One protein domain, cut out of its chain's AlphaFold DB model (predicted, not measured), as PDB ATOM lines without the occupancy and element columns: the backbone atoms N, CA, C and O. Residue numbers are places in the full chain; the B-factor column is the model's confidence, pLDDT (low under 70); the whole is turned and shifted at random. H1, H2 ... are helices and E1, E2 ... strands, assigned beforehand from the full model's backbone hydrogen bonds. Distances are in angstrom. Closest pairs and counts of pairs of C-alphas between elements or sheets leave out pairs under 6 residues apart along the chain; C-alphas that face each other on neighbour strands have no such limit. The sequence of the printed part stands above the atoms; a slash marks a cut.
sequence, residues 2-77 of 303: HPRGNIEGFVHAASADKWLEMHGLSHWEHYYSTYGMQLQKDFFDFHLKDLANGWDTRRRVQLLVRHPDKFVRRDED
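This is residues 2 to 77 of the 303 residues of the protein "PepX_C domain-containing protein" of Rhizobiaceae bacterium (UniProt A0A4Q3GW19). A small, narrow sheet of three strands, with the hairpin E2 and E3 on one side and the short strand E1 at the other edge, has helices to either side of E1: H1 over towards one side, H2 and the long H3 towards the other. H1 only grazes the sheet and H3 is not on it; the turn of the hairpin, with Pro 68, and the far end of H3, at Lys 49, make the two ends of the longest axis. The printed part has 76 residues with three named helices and three named strands, in the order H1 E1 H2 H3 E2 E3, and the class is mixed, helices and strands. The sheet is mixed, in the order E1 E2 E3. The whole is only just compact, close to loose, with a radius of gyration of the C-alphas of 13.3 A and spans of 41 by 29 by 21 A.

In the sheet, E1 is residues 20 to 22, E2 is residues 61 to 66, 15.5 A from first to last C-alpha, and E3 is residues 71 to 76, 15.6 A long, ending at C-alpha 76 (48.402, 54.315, 26.340). H1 is residues 2 to 12, 15.3 A long, beginning at C-alpha 2 (50.569, 75.042, 26.256). H2 is residues 29 to 32. H3 is residues 34 to 49, 20.6 A long, ending at C-alpha 49 (70.705, 57.330, 39.569).

E2 is the inner strand. E2 and E3 form a hairpin, antiparallel at 153 degrees, with N 63 and O 74 2.8 A apart, within hydrogen-bond range. E1 and E2 are parallel at 10 degrees, with N 62 and O 20 2.8 A apart, within hydrogen-bond range. E1, H2 and H3, and E2 make a strand-helix-strand unit, two parallel neighbour strands with helices between, and its crossover is left-handed. H1 only grazes the sheet with residues 3 to 11; the closest C-alphas of H1 and E1 are those of Phe 10 and Leu 20, 6.6 A apart. H2 and H3 are not on the sheet. H2 and H3 only just touch, only at the corner, with 3 pairs of C-alphas within 8 A, the closest those of His 30 and Gly 36, 5.0 A; H3 takes part with residues 36 to 37 alone. H1 is apart from H2 and from H3. In H1 and H3 every O i to N i+4 pair is within hydrogen-bond range; H2, with four residues, is too short for such a pair.

The two C-alphas farthest apart are those of Lys 49 and Pro 68, at 40.9 A. The printed part has no cut. The link from H3 to E2 is long, with 11 residues. The mean pLDDT of the printed part is 94.4, and no printed residue is under 70.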
ATOM      1  N   HIS A   2      49.597  76.146  26.120       87.44
ATOM      2  CA  HIS A   2      50.569  75.042  26.256       87.44
ATOM      3  C   HIS A   2      50.163  73.648  25.729       87.44
ATOM      4  O   HIS A   2      51.061  72.966  25.243       87.44
ATOM      5  N   PRO A   3      48.885  73.203  25.757       89.94
ATOM      6  CA  PRO A   3      48.532  71.830  25.370       89.94
ATOM      7  C   PRO A   3      49.058  71.409  23.993       89.94
ATOM      8  O   PRO A   3      49.699  70.368  23.874       89.94
ATOM      9  N   ARG A   4      48.883  72.263  22.973       91.44
ATOM     10  CA  ARG A   4      49.393  72.011  21.620       91.44
ATOM     11  C   ARG A   4      50.916  71.859  21.604       91.44
ATOM     12  O   ARG A   4      51.430  70.884  21.075       91.44
ATOM     13  N   GLY A   5      51.637  72.804  22.211       93.12
ATOM     14  CA  GLY A   5      53.103  72.791  22.240       93.12
ATOM     15  C   GLY A   5      53.687  71.592  22.992       93.12
ATOM     16  O   GLY A   5      54.671  71.015  22.537       93.12
ATOM     17  N   ASN A   6      53.061  71.178  24.097       94.06
ATOM     18  CA  ASN A   6      53.488  70.011  24.872       94.06
ATOM     19  C   ASN A   6      53.377  68.721  24.047       94.06
ATOM     20  O   ASN A   6      54.303  67.909  24.030       94.06
ATOM     21  N   ILE A   7      52.261  68.558  23.332       94.50
ATOM     22  CA  ILE A   7      52.020  67.399  22.467       94.50
ATOM     23  C   ILE A   7      52.990  67.388  21.287       94.50
ATOM     24  O   ILE A   7      53.618  66.364  21.030       94.50
ATOM     25  N   GLU A   8      53.174  68.518  20.606       93.38
ATOM     26  CA  GLU A   8      54.113  68.604  19.483       93.38
ATOM     27  C   GLU A   8      55.562  68.375  19.940       93.38
ATOM     28  O   GLU A   8      56.316  67.679  19.261       93.38
ATOM     29  N   GLY A   9      55.937  68.866  21.126       95.38
ATOM     30  CA  GLY A   9      57.231  68.575  21.743       95.38
ATOM     31  C   GLY A   9      57.441  67.077  21.970       95.38
ATOM     32  O   GLY A   9      58.487  66.542  21.602       95.38
ATOM     33  N   PHE A  10      56.437  66.372  22.500       96.00
ATOM     34  CA  PHE A  10      56.483  64.915  22.650       96.00
ATOM     35  C   PHE A  10      56.575  64.196  21.295       96.00
ATOM     36  O   PHE A  10      57.432  63.328  21.110       96.00
ATOM     37  N   VAL A  11      55.734  64.556  20.325       93.00
ATOM     38  CA  VAL A  11      55.686  63.897  19.009       93.00
ATOM     39  C   VAL A  11      57.009  64.069  18.259       93.00
ATOM     40  O   VAL A  11      57.566  63.081  17.777       93.00
ATOM     41  N   HIS A  12      57.554  65.287  18.222       93.25
ATOM     42  CA  HIS A  12      58.738  65.623  17.431       93.25
ATOM     43  C   HIS A  12      60.077  65.398  18.143       93.25
ATOM     44  O   HIS A  12      61.118  65.424  17.484       93.25
ATOM     45  N   ALA A  13      60.089  65.141  19.454       96.56
ATOM     46  CA  ALA A  13      61.319  64.774  20.150       96.56
ATOM     47  C   ALA A  13      61.947  63.515  19.526       96.56
ATOM     48  O   ALA A  13      61.297  62.471  19.425       96.56
ATOM     49  N   ALA A  14      63.229  63.606  19.160       97.06
ATOM     50  CA  ALA A  14      64.002  62.487  18.615       97.06
ATOM     51  C   ALA A  14      64.316  61.400  19.662       97.06
ATOM     52  O   ALA A  14      64.713  60.294  19.303       97.06
ATOM     53  N   SER A  15      64.144  61.708  20.953       96.12
ATOM     54  CA  SER A  15      64.342  60.766  22.052       96.12
ATOM     55  C   SER A  15      63.426  59.548  21.914       96.12
ATOM     56  O   SER A  15      62.210  59.692  21.792       96.12
ATOM     57  N   ALA A  16      64.006  58.349  21.995       91.75
ATOM     58  CA  ALA A  16      63.246  57.104  22.114       91.75
ATOM     59  C   ALA A  16      62.627  56.952  23.517       91.75
ATOM     60  O   ALA A  16      61.527  56.423  23.664       91.75
ATOM     61  N   ASP A  17      63.307  57.482  24.536       94.38
ATOM     62  CA  ASP A  17      62.840  57.510  25.918       94.38
ATOM     63  C   ASP A  17      62.115  58.813  26.224       94.38
ATOM     64  O   ASP A  17      62.681  59.788  26.719       94.38
ATOM     65  N   LYS A  18      60.832  58.822  25.872       96.38
ATOM     66  CA  LYS A  18      59.919  59.935  26.111       96.38
ATOM     67  C   LYS A  18      58.588  59.435  26.649       96.38
ATOM     68  O   LYS A  18      58.095  58.386  26.237       96.38
ATOM     69  N   TRP A  19      58.012  60.215  27.554       97.19
ATOM     70  CA  TRP A  19      56.698  59.975  28.136       97.19
ATOM     71  C   TRP A  19      55.881  61.263  28.094       97.19
ATOM     72  O   TRP A  19      56.439  62.359  28.163       97.19
ATOM     73  N   LEU A  20      54.566  61.118  27.984       96.62
ATOM     74  CA  LEU A  20      53.602  62.208  27.992       96.62
ATOM     75  C   LEU A  20      52.570  61.955  29.085       96.62
ATOM     76  O   LEU A  20      51.945  60.898  29.127       96.62
ATOM     77  N   GLU A  21      52.366  62.944  29.945       94.69
ATOM     78  CA  GLU A  21      51.264  62.970  30.898       94.69
ATOM     79  C   GLU A  21      50.352  64.150  30.559       94.69
ATOM     80  O   GLU A  21      50.821  65.255  30.282       94.69
ATOM     81  N   MET A  22      49.049  63.883  30.495       93.62
ATOM     82  CA  MET A  22      48.022  64.877  30.213       93.62
ATOM     83  C   MET A  22      46.952  64.819  31.298       93.62
ATOM     84  O   MET A  22      46.272  63.803  31.456       93.62
ATOM     85  N   HIS A  23      46.783  65.928  32.016       91.19
ATOM     86  CA  HIS A  23      45.786  66.083  33.070       91.19
ATOM     87  C   HIS A  23      44.776  67.188  32.752       91.19
ATOM     88  O   HIS A  23      45.065  68.115  31.997       91.19
ATOM     89  N   GLY A  24      43.597  67.107  33.368       85.44
ATOM     90  CA  GLY A  24      42.552  68.132  33.260       85.44
ATOM     91  C   GLY A  24      42.442  69.065  34.466       85.44
ATOM     92  O   GLY A  24      41.453  69.776  34.589       85.44
ATOM     93  N   LEU A  25      43.422  69.033  35.372       85.00
ATOM     94  CA  LEU A  25      43.531  69.979  36.486       85.00
ATOM     95  C   LEU A  25      44.133  71.326  36.040       85.00
ATOM     96  O   LEU A  25      44.596  71.463  34.903       85.00
ATOM     97  N   SER A  26      44.158  72.313  36.939       84.75
ATOM     98  CA  SER A  26      44.749  73.632  36.675       84.75
ATOM     99  C   SER A  26      46.259  73.556  36.410       84.75
ATOM    100  O   SER A  26      46.915  72.536  36.625       84.75
ATOM    101  N   HIS A  27      46.836  74.670  35.950       82.38
ATOM    102  CA  HIS A  27      48.204  74.707  35.428       82.38
ATOM    103  C   HIS A  27      49.291  74.234  36.411       82.38
ATOM    104  O   HIS A  27      50.315  73.713  35.980       82.38
ATOM    105  N   TRP A  28      49.080  74.416  37.717       83.62
ATOM    106  CA  TRP A  28      50.121  74.231  38.736       83.62
ATOM    107  C   TRP A  28      49.906  73.015  39.633       83.62
ATOM    108  O   TRP A  28      50.849  72.571  40.289       83.62
ATOM    109  N   GLU A  29      48.678  72.497  39.693       84.75
ATOM    110  CA  GLU A  29      48.274  71.512  40.699       84.75
ATOM    111  C   GLU A  29      49.131  70.255  40.640       84.75
ATOM    112  O   GLU A  29      49.757  69.892  41.635       84.75
ATOM    113  N   HIS A  30      49.226  69.612  39.473       88.38
ATOM    114  CA  HIS A  30      50.030  68.399  39.360       88.38
ATOM    115  C   HIS A  30      51.511  68.669  39.600       88.38
ATOM    116  O   HIS A  30      52.129  67.887  40.316       88.38
ATOM    117  N   TYR A  31      52.058  69.786  39.118       90.31
ATOM    118  CA  TYR A  31      53.490  70.071  39.224       90.31
ATOM    119  C   TYR A  31      54.013  70.056  40.673       90.31
ATOM    120  O   TYR A  31      55.085  69.505  40.923       90.31
ATOM    121  N   TYR A  32      53.241  70.600  41.623       92.81
ATOM    122  CA  TYR A  32      53.623  70.678  43.043       92.81
ATOM    123  C   TYR A  32      52.903  69.677  43.955       92.81
ATOM    124  O   TYR A  32      53.209  69.596  45.144       92.81
ATOM    125  N   SER A  33      51.941  68.916  43.434       93.69
ATOM    126  CA  SER A  33      51.282  67.862  44.206       93.69
ATOM    127  C   SER A  33      52.260  66.754  44.603       93.69
ATOM    128  O   SER A  33      53.232  66.478  43.899       93.69
ATOM    129  N   THR A  34      51.937  66.022  45.675       95.88
ATOM    130  CA  THR A  34      52.655  64.790  46.046       95.88
ATOM    131  C   THR A  34      52.748  63.818  44.869       95.88
ATOM    132  O   THR A  34      53.792  63.212  44.655       95.88
ATOM    133  N   TYR A  35      51.675  63.703  44.079       93.62
ATOM    134  CA  TYR A  35      51.643  62.865  42.884       93.62
ATOM    135  C   TYR A  35      52.687  63.299  41.845       93.62
ATOM    136  O   TYR A  35      53.529  62.490  41.456       93.62
ATOM    137  N   GLY A  36      52.661  64.559  41.406       94.38
ATOM    138  CA  GLY A  36      53.565  65.015  40.350       94.38
ATOM    139  C   GLY A  36      55.011  65.147  40.811       94.38
ATOM    140  O   GLY A  36      55.912  64.845  40.031       94.38
ATOM    141  N   MET A  37      55.258  65.494  42.078       96.81
ATOM    142  CA  MET A  37      56.603  65.441  42.657       96.81
ATOM    143  C   MET A  37      57.153  64.012  42.682       96.81
ATOM    144  O   MET A  37      58.315  63.799  42.337       96.81
ATOM    145  N   GLN A  38      56.328  63.027  43.055       96.94
ATOM    146  CA  GLN A  38      56.734  61.624  43.028       96.94
ATOM    147  C   GLN A  38      57.002  61.153  41.593       96.94
ATOM    148  O   GLN A  38      58.027  60.528  41.350       96.94
ATOM    149  N   LEU A  39      56.144  61.521  40.636       95.50
ATOM    150  CA  LEU A  39      56.324  61.194  39.220       95.50
ATOM    151  C   LEU A  39      57.655  61.733  38.670       95.50
ATOM    152  O   LEU A  39      58.406  60.995  38.035       95.50
ATOM    153  N   GLN A  40      57.963  63.004  38.945       96.75
ATOM    154  CA  GLN A  40      59.230  63.636  38.558       96.75
ATOM    155  C   GLN A  40      60.428  62.941  39.217       96.75
ATOM    156  O   GLN A  40      61.435  62.671  38.561       96.75
ATOM    157  N   LYS A  41      60.316  62.625  40.513       97.81
ATOM    158  CA  LYS A  41      61.358  61.921  41.259       97.81
ATOM    159  C   LYS A  41      61.615  60.530  40.684       97.81
ATOM    160  O   LYS A  41      62.777  60.171  40.540       97.81
ATOM    161  N   ASP A  42      60.577  59.772  40.341       97.56
ATOM    162  CA  ASP A  42      60.728  58.427  39.778       97.56
ATOM    163  C   ASP A  42      61.426  58.467  38.411       97.56
ATOM    164  O   ASP A  42      62.345  57.684  38.172       97.56
ATOM    165  N   PHE A  43      61.075  59.425  37.548       97.38
ATOM    166  CA  PHE A  43      61.776  59.636  36.277       97.38
ATOM    167  C   PHE A  43      63.270  59.927  36.487       97.38
ATOM    168  O   PHE A  43      64.131  59.299  35.866       97.38
ATOM    169  N   PHE A  44      63.595  60.864  37.382       98.38
ATOM    170  CA  PHE A  44      64.986  61.237  37.644       98.38
ATOM    171  C   PHE A  44      65.773  60.149  38.369       98.38
ATOM    172  O   PHE A  44      66.946  59.956  38.073       98.38
ATOM    173  N   ASP A  45      65.162  59.420  39.295       98.44
ATOM    174  CA  ASP A  45      65.814  58.299  39.965       98.44
ATOM    175  C   ASP A  45      66.166  57.181  38.975       98.44
ATOM    176  O   ASP A  45      67.241  56.592  39.086       98.44
ATOM    177  N   PHE A  46      65.314  56.932  37.977       97.75
ATOM    178  CA  PHE A  46      65.600  55.963  36.922       97.75
ATOM    179  C   PHE A  46      66.757  56.422  36.020       97.75
ATOM    180  O   PHE A  46      67.721  55.686  35.845       97.75
ATOM    181  N   HIS A  47      66.707  57.650  35.490       96.81
ATOM    182  CA  HIS A  47      67.679  58.112  34.487       96.81
ATOM    183  C   HIS A  47      68.969  58.732  35.045       96.81
ATOM    184  O   HIS A  47      69.975  58.760  34.342       96.81
ATOM    185  N   LEU A  48      68.949  59.289  36.260       98.31
ATOM    186  CA  LEU A  48      70.098  59.998  36.847       98.31
ATOM    187  C   LEU A  48      70.803  59.204  37.947       98.31
ATOM    188  O   LEU A  48      71.911  59.569  38.339       98.31
ATOM    189  N   LYS A  49      70.154  58.169  38.494       98.12
ATOM    190  CA  LYS A  49      70.705  57.330  39.569       98.12
ATOM    191  C   LYS A  49      70.689  55.836  39.246       98.12
ATOM    192  O   LYS A  49      71.032  55.048  40.124       98.12
ATOM    193  N   ASP A  50      70.261  55.458  38.042       97.00
ATOM    194  CA  ASP A  50      70.152  54.068  37.591       97.00
ATOM    195  C   ASP A  50      69.325  53.179  38.547       97.00
ATOM    196  O   ASP A  50      69.582  51.982  38.702       97.00
ATOM    197  N   LEU A  51      68.330  53.756  39.239       97.94
ATOM    198  CA  LEU A  51      67.484  52.997  40.159       97.94
ATOM    199  C   LEU A  51      66.425  52.212  39.382       97.94
ATOM    200  O   LEU A  51      65.603  52.784  38.670       97.94
ATOM    201  N   ALA A  52      66.377  50.897  39.603       96.00
ATOM    202  CA  ALA A  52      65.344  50.014  39.065       96.00
ATOM    203  C   ALA A  52      64.006  50.198  39.811       96.00
ATOM    204  O   ALA A  52      63.608  49.373  40.633       96.00
ATOM    205  N   ASN A  53      63.319  51.309  39.545       96.44
ATOM    206  CA  ASN A  53      62.034  51.671  40.155       96.44
ATOM    207  C   ASN A  53      60.811  51.332  39.274       96.44
ATOM    208  O   ASN A  53      59.694  51.729  39.599       96.44
ATOM    209  N   GLY A  54      61.017  50.605  38.170       95.00
ATOM    210  CA  GLY A  54      59.966  50.164  37.248       95.00
ATOM    211  C   GLY A  54      59.542  51.198  36.201       95.00
ATOM    212  O   GLY A  54      58.574  50.953  35.475       95.00
ATOM    213  N   TRP A  55      60.236  52.339  36.098       96.25
ATOM    214  CA  TRP A  55      59.931  53.381  35.112       96.25
ATOM    215  C   TRP A  55      59.984  52.882  33.658       96.25
ATOM    216  O   TRP A  55      59.143  53.252  32.839       96.25
ATOM    217  N   ASP A  56      60.921  51.985  33.353       93.56
ATOM    218  CA  ASP A  56      61.116  51.339  32.050       93.56
ATOM    219  C   ASP A  56      59.903  50.532  31.565       93.56
ATOM    220  O   ASP A  56      59.699  50.376  30.361       93.56
ATOM    221  N   THR A  57      59.064  50.061  32.489       93.88
ATOM    222  CA  THR A  57      57.844  49.299  32.172       93.88
ATOM    223  C   THR A  57      56.601  50.174  32.002       93.88
ATOM    224  O   THR A  57      55.525  49.677  31.653       93.88
ATOM    225  N   ARG A  58      56.714  51.488  32.237       94.25
ATOM    226  CA  ARG A  58      55.583  52.412  32.163       94.25
ATOM    227  C   ARG A  58      55.184  52.682  30.712       94.25
ATOM    228  O   ARG A  58      56.017  53.039  29.878       94.25
ATOM    229  N   ARG A  59      53.877  52.611  30.440       95.44
ATOM    230  CA  ARG A  59      53.261  53.068  29.183       95.44
ATOM    231  C   ARG A  59      53.647  54.520  28.880       95.44
ATOM    232  O   ARG A  59      53.769  55.335  29.796       95.44
ATOM    233  N   ARG A  60      53.857  54.831  27.599       96.06
ATOM    234  CA  ARG A  60      54.472  56.095  27.158       96.06
ATOM    235  C   ARG A  60      53.536  57.293  27.279       96.06
ATOM    236  O   ARG A  60      54.017  58.413  27.394       96.06
ATOM    237  N   VAL A  61      52.225  57.079  27.276       97.31
ATOM    238  CA  VAL A  61      51.228  58.146  27.380       97.31
ATOM    239  C   VAL A  61      50.294  57.854  28.549       97.31
ATOM    240  O   VAL A  61      49.812  56.739  28.706       97.31
ATOM    241  N   GLN A  62      50.026  58.855  29.377       96.06
ATOM    242  CA  GLN A  62      49.027  58.803  30.439       96.06
ATOM    243  C   GLN A  62      48.034  59.945  30.243       96.06
ATOM    244  O   GLN A  62      48.421  61.109  30.144       96.06
ATOM    245  N   LEU A  63      46.752  59.606  30.245       95.81
ATOM    246  CA  LEU A  63      45.634  60.519  30.065       95.81
ATOM    247  C   LEU A  63      44.785  60.555  31.331       95.81
ATOM    248  O   LEU A  63      44.483  59.508  31.902       95.81
ATOM    249  N   LEU A  64      44.327  61.737  31.726       95.31
ATOM    250  CA  LEU A  64      43.114  61.888  32.522       95.31
ATOM    251  C   LEU A  64      41.945  62.184  31.583       95.31
ATOM    252  O   LEU A  64      41.706  63.332  31.210       95.31
ATOM    253  N   VAL A  65      41.228  61.129  31.202       96.88
ATOM    254  CA  VAL A  65      40.059  61.212  30.326       96.88
ATOM    255  C   VAL A  65      38.927  61.906  31.078       96.88
ATOM    256  O   VAL A  65      38.572  61.503  32.191       96.88
ATOM    257  N   ARG A  66      38.371  62.968  30.488       97.75
ATOM    258  CA  ARG A  66      37.254  63.711  31.082       97.75
ATOM    259  C   ARG A  66      35.966  62.906  31.014       97.75
ATOM    260  O   ARG A  66      35.623  62.369  29.969       97.75
ATOM    261  N   HIS A  67      35.220  62.918  32.102       97.50
ATOM    262  CA  HIS A  67      33.790  62.637  32.152       97.50
ATOM    263  C   HIS A  67      33.094  63.873  32.741       97.50
ATOM    264  O   HIS A  67      33.777  64.720  33.326       97.50
ATOM    265  N   PRO A  68      31.763  64.002  32.628       96.81
ATOM    266  CA  PRO A  68      31.057  65.159  33.177       96.81
ATOM    267  C   PRO A  68      31.310  65.426  34.669       96.81
ATOM    268  O   PRO A  68      31.273  66.573  35.099       96.81
ATOM    269  N   ASP A  69      31.572  64.382  35.456       94.56
ATOM    270  CA  ASP A  69      31.665  64.436  36.919       94.56
ATOM    271  C   ASP A  69      33.046  64.059  37.482       94.56
ATOM    272  O   ASP A  69      33.279  64.188  38.685       94.56
ATOM    273  N   LYS A  70      33.966  63.558  36.648       95.38
ATOM    274  CA  LYS A  70      35.248  62.999  37.105       95.38
ATOM    275  C   LYS A  70      36.298  62.932  36.005       95.38
ATOM    276  O   LYS A  70      36.014  63.071  34.819       95.38
ATOM    277  N   PHE A  71      37.516  62.600  36.417       95.50
ATOM    278  CA  PHE A  71      38.601  62.210  35.528       95.50
ATOM    279  C   PHE A  71      38.927  60.731  35.718       95.50
ATOM    280  O   PHE A  71      39.058  60.261  36.851       95.50
ATOM    281  N   VAL A  72      39.087  60.000  34.617       96.25
ATOM    282  CA  VAL A  72      39.490  58.590  34.636       96.25
ATOM    283  C   VAL A  72      40.874  58.468  34.020       96.25
ATOM    284  O   VAL A  72      41.093  58.848  32.871       96.25
ATOM    285  N   ARG A  73      41.826  57.937  34.790       95.06
ATOM    286  CA  ARG A  73      43.172  57.687  34.277       95.06
ATOM    287  C   ARG A  73      43.148  56.549  33.258       95.06
ATOM    288  O   ARG A  73      42.629  55.472  33.555       95.06
ATOM    289  N   ARG A  74      43.790  56.761  32.110       95.25
ATOM    290  CA  ARG A  74      44.084  55.724  31.121       95.25
ATOM    291  C   ARG A  74      45.523  55.832  30.637       95.25
ATOM    292  O   ARG A  74      45.991  56.918  30.316       95.25
ATOM    293  N   ASP A  75      46.195  54.693  30.579       95.75
ATOM    294  CA  ASP A  75      47.566  54.580  30.100       95.75
ATOM    295  C   ASP A  75      47.558  54.004  28.672       95.75
ATOM    296  O   ASP A  75      46.847  53.037  28.401       95.75
ATOM    297  N   GLU A  76      48.351  54.591  27.779       96.25
ATOM    298  CA  GLU A  76      48.402  54.315  26.340       96.25
ATOM    299  C   GLU A  76      49.847  54.169  25.845       96.25
ATOM    300  O   GLU A  76      50.795  54.724  26.410       96.25
ATOM    301  N   ASP A  77      50.027  53.426  24.756       93.75
ATOM    302  CA  ASP A  77      51.353  53.176  24.177       93.75
ATOM    303  C   ASP A  77      51.886  54.327  23.325       93.75
ATOM    304  O   ASP A  77      53.101  54.487  23.198       93.75
TER     305      ASP A  77